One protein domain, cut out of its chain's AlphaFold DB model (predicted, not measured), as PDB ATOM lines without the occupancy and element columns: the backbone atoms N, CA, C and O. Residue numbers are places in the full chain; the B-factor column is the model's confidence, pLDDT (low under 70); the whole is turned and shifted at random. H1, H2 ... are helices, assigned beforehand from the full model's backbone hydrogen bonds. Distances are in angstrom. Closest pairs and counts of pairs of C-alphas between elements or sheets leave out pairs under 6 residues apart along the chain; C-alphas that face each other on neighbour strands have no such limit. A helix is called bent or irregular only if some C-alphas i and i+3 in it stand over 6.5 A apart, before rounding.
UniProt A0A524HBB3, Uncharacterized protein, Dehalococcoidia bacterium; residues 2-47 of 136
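AT A GLANCE: This is residues 2 to 47 of the 136 residues of an uncharacterized protein of Dehalococcoidia bacterium (UniProt A0A524HBB3). A free arm of chain, residues 2 to 10, leads into two helices that meet near their ends and make an L, with a short tail, residues 42 to 47, after the second helix. H1 is the shorter limb and H2 the longer, and a turn of five residues makes the corner between them. The printed part has 46 residues with two named helices, H1 then H2, and no named strand; the class is all helix. The whole is loose, with a radius of gyration of the C-alphas of 12.7 A and spans of 33 by 28 by 18 A.

HOW THE PARTS SIT: Residues 2 to 13 stand free, of which 11 to 13 belong to H1, residues 11 to 20. A tight link of 5 residues joins H1 to H2, residues 26 to 41. The two helices only just touch, with 3 pairs of C-alphas within 8 A, and H2 does so with residues 26 to 29 alone. Their closest C-alphas, those of Ile 17 and Gln 26, are 6.9 A apart. Their lines stand at 79 degrees, about perpendicular, and their centres are 15.6 A apart. Residues 37 to 42 stand free, of which 37 to 41 belong to H2. Every O i to N i+4 pair of H1 is within hydrogen-bond range; in H2, 11 of 12 are.

IN THESE COORDINATES: H1 begins at C-alpha 11, (139.422, 166.152, 101.747), and measures 14.3 A from first to last C-alpha. H2 measures 23.2 A, from C-alpha 26 at (138.616, 158.906, 90.694) to C-alpha 41 at (140.183, 173.930, 73.143). H2 is neither bent nor irregular, but only just: C-alphas 38 and 41 are 6.1 A apart.

THE WHOLE: The two C-alphas farthest apart, those of Glu 3 and Gly 47, are 36.8 A apart. The printed part has no cut, and its one link between helices is tight. The mean pLDDT of the printed part is 77.6; residues 2 to 3 and 38 to 47 are under 70.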
ATOM      1  N   THR A   2     156.135 151.932  85.614       54.72
ATOM      2  CA  THR A   2     155.502 153.260  85.584       54.72
ATOM      3  C   THR A   2     155.612 153.856  86.983       54.72
ATOM      4  O   THR A   2     155.071 153.287  87.932       54.72
ATOM      5  N   GLU A   3     156.371 154.937  87.140       65.25
ATOM      6  CA  GLU A   3     156.495 155.635  88.418       65.25
ATOM      7  C   GLU A   3     155.104 156.095  88.874       65.25
ATOM      8  O   GLU A   3     154.491 156.969  88.260       65.25
ATOM      9  N   LYS A   4     154.577 155.491  89.946       72.88
ATOM     10  CA  LYS A   4     153.328 155.943  90.564       72.88
ATOM     11  C   LYS A   4     153.609 157.245  91.313       72.88
ATOM     12  O   LYS A   4     154.238 157.230  92.367       72.88
ATOM     13  N   ARG A   5     153.145 158.368  90.764       76.25
ATOM     14  CA  ARG A   5     153.173 159.681  91.423       76.25
ATOM     15  C   ARG A   5     151.901 159.848  92.259       76.25
ATOM     16  O   ARG A   5     150.824 159.473  91.806       76.25
ATOM     17  N   MET A   6     152.024 160.369  93.482       82.12
ATOM     18  CA  MET A   6     150.885 160.598  94.381       82.12
ATOM     19  C   MET A   6     150.376 162.036  94.252       82.12
ATOM     20  O   MET A   6     151.157 162.976  94.386       82.12
ATOM     21  N   LEU A   7     149.070 162.196  94.029       83.31
ATOM     22  CA  LEU A   7     148.381 163.486  94.051       83.31
ATOM     23  C   LEU A   7     147.725 163.679  95.424       83.31
ATOM     24  O   LEU A   7     146.879 162.880  95.822       83.31
ATOM     25  N   ILE A   8     148.130 164.720  96.156       87.31
ATOM     26  CA  ILE A   8     147.550 165.081  97.456       87.31
ATOM     27  C   ILE A   8     146.541 166.202  97.221       87.31
ATOM     28  O   ILE A   8     146.899 167.252  96.688       87.31
ATOM     29  N   VAL A   9     145.290 165.979  97.620       87.31
ATOM     30  CA  VAL A   9     144.194 166.948  97.493       87.31
ATOM     31  C   VAL A   9     143.497 167.163  98.837       87.31
ATOM     32  O   VAL A   9     143.514 166.260  99.676       87.31
ATOM     33  N   PRO A  10     142.866 168.330  99.061       93.81
ATOM     34  CA  PRO A  10     142.014 168.553 100.226       93.81
ATOM     35  C   PRO A  10     140.875 167.527 100.306       93.81
ATOM     36  O   PRO A  10     140.313 167.146  99.277       93.81
ATOM     37  N   ALA A  11     140.491 167.131 101.521       88.44
ATOM     38  CA  ALA A  11     139.422 166.152 101.747       88.44
ATOM     39  C   ALA A  11     138.085 166.579 101.114       88.44
ATOM     40  O   ALA A  11     137.405 165.767 100.493       88.44
ATOM     41  N   GLU A  12     137.769 167.874 101.174       91.00
ATOM     42  CA  GLU A  12     136.582 168.452 100.534       91.00
ATOM     43  C   GLU A  12     136.572 168.242  99.018       91.00
ATOM     44  O   GLU A  12     135.534 167.967  98.420       91.00
ATOM     45  N   LEU A  13     137.743 168.333  98.380       88.06
ATOM     46  CA  LEU A  13     137.861 168.119  96.944       88.06
ATOM     47  C   LEU A  13     137.709 166.636  96.595       88.06
ATOM     48  O   LEU A  13     137.036 166.319  95.620       88.06
ATOM     49  N   ALA A  14     138.280 165.737  97.400       87.69
ATOM     50  CA  ALA A  14     138.096 164.296  97.229       87.69
ATOM     51  C   ALA A  14     136.619 163.894  97.374       87.69
ATOM     52  O   ALA A  14     136.097 163.167  96.534       87.69
ATOM     53  N   LYS A  15     135.923 164.445  98.377       90.06
ATOM     54  CA  LYS A  15     134.485 164.239  98.571       90.06
ATOM     55  C   LYS A  15     133.677 164.760  97.386       90.06
ATOM     56  O   LYS A  15     132.856 164.038  96.839       90.06
ATOM     57  N   LYS A  16     133.972 165.977  96.922       92.12
ATOM     58  CA  LYS A  16     133.321 166.549  95.739       92.12
ATOM     59  C   LYS A  16     133.546 165.694  94.490       92.12
ATOM     60  O   LYS A  16     132.634 165.567  93.682       92.12
ATOM     61  N   ILE A  17     134.731 165.108  94.319       89.81
ATOM     62  CA  ILE A  17     134.996 164.162  93.229       89.81
ATOM     63  C   ILE A  17     134.097 162.930  93.375       89.81
ATOM     64  O   ILE A  17     133.431 162.559  92.416       89.81
ATOM     65  N   ASP A  18     134.023 162.333  94.561       89.81
ATOM     66  CA  ASP A  18     133.213 161.133  94.789       89.81
ATOM     67  C   ASP A  18     131.703 161.376  94.627       89.81
ATOM     68  O   ASP A  18     131.017 160.529  94.062       89.81
ATOM     69  N   ASP A  19     131.207 162.552  95.018       94.56
ATOM     70  CA  ASP A  19     129.798 162.933  94.859       94.56
ATOM     71  C   ASP A  19     129.409 163.172  93.385       94.56
ATOM     72  O   ASP A  19     128.238 163.051  93.028       94.56
ATOM     73  N   ASN A  20     130.370 163.524  92.516       91.06
ATOM     74  CA  ASN A  20     130.110 163.923  91.123       91.06
ATOM     75  C   ASN A  20     130.629 162.928  90.070       91.06
ATOM     76  O   ASN A  20     130.263 163.046  88.902       91.06
ATOM     77  N   ARG A  21     131.470 161.952  90.440       88.62
ATOM     78  CA  ARG A  21     132.071 160.998  89.486       88.62
ATOM     79  C   ARG A  21     131.084 159.985  88.902       88.62
ATOM     80  O   ARG A  21     131.405 159.338  87.907       88.62
ATOM     81  N   GLY A  22     129.920 159.813  89.529       89.25
ATOM     82  CA  GLY A  22     128.991 158.736  89.191       89.25
ATOM     83  C   GLY A  22     129.662 157.367  89.334       89.25
ATOM     84  O   GLY A  22     130.234 157.059  90.382       89.25
ATOM     85  N   ASP A  23     129.633 156.573  88.265       90.44
ATOM     86  CA  ASP A  23     130.200 155.218  88.229       90.44
ATOM     87  C   ASP A  23     131.698 155.175  87.869       90.44
ATOM     88  O   ASP A  23     132.308 154.105  87.873       90.44
ATOM     89  N   LEU A  24     132.309 156.323  87.558       87.44
ATOM     90  CA  LEU A  24     133.721 156.403  87.178       87.44
ATOM     91  C   LEU A  24     134.638 156.263  88.398       87.44
ATOM     92  O   LEU A  24     134.320 156.710  89.503       87.44
ATOM     93  N   SER A  25     135.835 155.706  88.199       88.25
ATOM     94  CA  SER A  25     136.886 155.799  89.214       88.25
ATOM     95  C   SER A  25     137.401 157.238  89.349       88.25
ATOM     96  O   SER A  25     137.292 158.047  88.431       88.25
ATOM     97  N   GLN A  26     138.025 157.572  90.486       86.56
ATOM     98  CA  GLN A  26     138.616 158.906  90.694       86.56
ATOM     99  C   GLN A  26     139.635 159.262  89.602       86.56
ATOM    100  O   GLN A  26     139.705 160.411  89.179       86.56
ATOM    101  N   ALA A  27     140.413 158.282  89.134       87.25
ATOM    102  CA  ALA A  27     141.397 158.491  88.078       87.25
ATOM    103  C   ALA A  27     140.726 158.763  86.726       87.25
ATOM    104  O   ALA A  27     141.102 159.718  86.059       87.25
ATOM    105  N   GLU A  28     139.715 157.972  86.355       87.62
ATOM    106  CA  GLU A  28     138.961 158.156  85.106       87.62
ATOM    107  C   GLU A  28     138.180 159.468  85.101       87.62
ATOM    108  O   GLU A  28     138.148 160.157  84.090       87.62
ATOM    109  N   PHE A  29     137.599 159.852  86.237       89.44
ATOM    110  CA  PHE A  29     136.911 161.129  86.375       89.44
ATOM    111  C   PHE A  29     137.870 162.315  86.224       89.44
ATOM    112  O   PHE A  29     137.570 163.270  85.512       89.44
ATOM    113  N   ILE A  30     139.044 162.259  86.865       88.56
ATOM    114  CA  ILE A  30     140.064 163.308  86.729       88.56
ATOM    115  C   ILE A  30     140.590 163.364  85.292       88.56
ATOM    116  O   ILE A  30     140.716 164.459  84.751       88.56
ATOM    117  N   ASP A  31     140.863 162.221  84.664       86.56
ATOM    118  CA  ASP A  31     141.321 162.156  83.274       86.56
ATOM    119  C   ASP A  31     140.262 162.717  82.313       86.56
ATOM    120  O   ASP A  31     140.569 163.587  81.504       86.56
ATOM    121  N   PHE A  32     138.990 162.344  82.492       86.19
ATOM    122  CA  PHE A  32     137.858 162.890  81.741       86.19
ATOM    123  C   PHE A  32     137.744 164.409  81.880       86.19
ATOM    124  O   PHE A  32     137.550 165.107  80.889       86.19
ATOM    125  N   MET A  33     137.898 164.945  83.093       84.38
ATOM    126  CA  MET A  33     137.884 166.390  83.324       84.38
ATOM    127  C   MET A  33     139.083 167.062  82.647       84.38
ATOM    128  O   MET A  33     138.928 168.080  81.979       84.38
ATOM    129  N   ILE A  34     140.282 166.488  82.766       85.31
ATOM    130  CA  ILE A  34     141.486 166.995  82.100       85.31
ATOM    131  C   ILE A  34     141.286 167.009  80.582       85.31
ATOM    132  O   ILE A  34     141.565 168.026  79.948       85.31
ATOM    133  N   GLU A  35     140.750 165.939  79.996       82.81
ATOM    134  CA  GLU A  35     140.390 165.909  78.582       82.81
ATOM    135  C   GLU A  35     139.309 166.949  78.261       82.81
ATOM    136  O   GLU A  35     139.478 167.730  77.334       82.81
ATOM    137  N   GLY A  36     138.237 167.048  79.041       76.44
ATOM    138  CA  GLY A  36     137.162 168.017  78.820       76.44
ATOM    139  C   GLY A  36     137.645 169.471  78.829       76.44
ATOM    140  O   GLY A  36     137.253 170.256  77.968       76.44
ATOM    141  N   TYR A  37     138.551 169.834  79.742       70.31
ATOM    142  CA  TYR A  37     139.057 171.205  79.874       70.31
ATOM    143  C   TYR A  37     140.255 171.517  78.964       70.31
ATOM    144  O   TYR A  37     140.338 172.627  78.442       70.31
ATOM    145  N   LEU A  38     141.178 170.574  78.736       65.25
ATOM    146  CA  LEU A  38     142.347 170.792  77.865       65.25
ATOM    147  C   LEU A  38     142.037 170.524  76.391       65.25
ATOM    148  O   LEU A  38     142.480 171.258  75.509       65.25
ATOM    149  N   LYS A  39     141.257 169.482  76.112       57.38
ATOM    150  CA  LYS A  39     140.779 169.117  74.770       57.38
ATOM    151  C   LYS A  39     139.505 169.887  74.416       57.38
ATOM    152  O   LYS A  39     139.140 169.909  73.250       57.38
ATOM    153  N   GLY A  40     138.889 170.596  75.366       48.72
ATOM    154  CA  GLY A  40     137.853 171.611  75.129       48.72
ATOM    155  C   GLY A  40     138.339 172.853  74.367       48.72
ATOM    156  O   GLY A  40     137.520 173.627  73.886       48.72
ATOM    157  N   ALA A  41     139.653 173.018  74.163       47.44
ATOM    158  CA  ALA A  41     140.183 173.930  73.143       47.44
ATOM    159  C   ALA A  41     140.170 173.314  71.723       47.44
ATOM    160  O   ALA A  41     140.410 174.013  70.740       47.44
ATOM    161  N   ALA A  42     139.901 172.011  71.599       48.94
ATOM    162  CA  ALA A  42     139.959 171.262  70.350       48.94
ATOM    163  C   ALA A  42     139.039 170.022  70.346       48.94
ATOM    164  O   ALA A  42     139.518 168.908  70.131       48.94
ATOM    165  N   ARG A  43     137.725 170.193  70.563       45.66
ATOM    166  CA  ARG A  43     136.669 169.332  69.985       45.66
ATOM    167  C   ARG A  43     135.265 169.920  70.212       45.66
ATOM    168  O   ARG A  43     134.918 170.215  71.352       45.66
ATOM    169  N   PRO A  44     134.441 170.052  69.156       49.09
ATOM    170  CA  PRO A  44     133.032 170.389  69.278       49.09
ATOM    171  C   PRO A  44     132.227 169.093  69.417       49.09
ATOM    172  O   PRO A  44     131.965 168.448  68.410       49.09
ATOM    173  N   SER A  45     131.866 168.691  70.635       57.16
ATOM    174  CA  SER A  45     130.739 167.772  70.879       57.16
ATOM    175  C   SER A  45     130.625 167.457  72.370       57.16
ATOM    176  O   SER A  45     131.249 166.507  72.836       57.16
ATOM    177  N   ASP A  46     129.869 168.270  73.105       45.94
ATOM    178  CA  ASP A  46     128.753 167.769  73.932       45.94
ATOM    179  C   ASP A  46     127.808 168.927  74.310       45.94
ATOM    180  O   ASP A  46     127.378 169.116  75.445       45.94
ATOM    181  N   GLY A  47     127.558 169.801  73.337       44.69
ATOM    182  CA  GLY A  47     126.493 170.789  73.401       44.69
ATOM    183  C   GLY A  47     125.453 170.350  72.392       44.69
ATOM    184  O   GLY A  47     125.842 170.011  71.276       44.69
TER     185      GLY A  47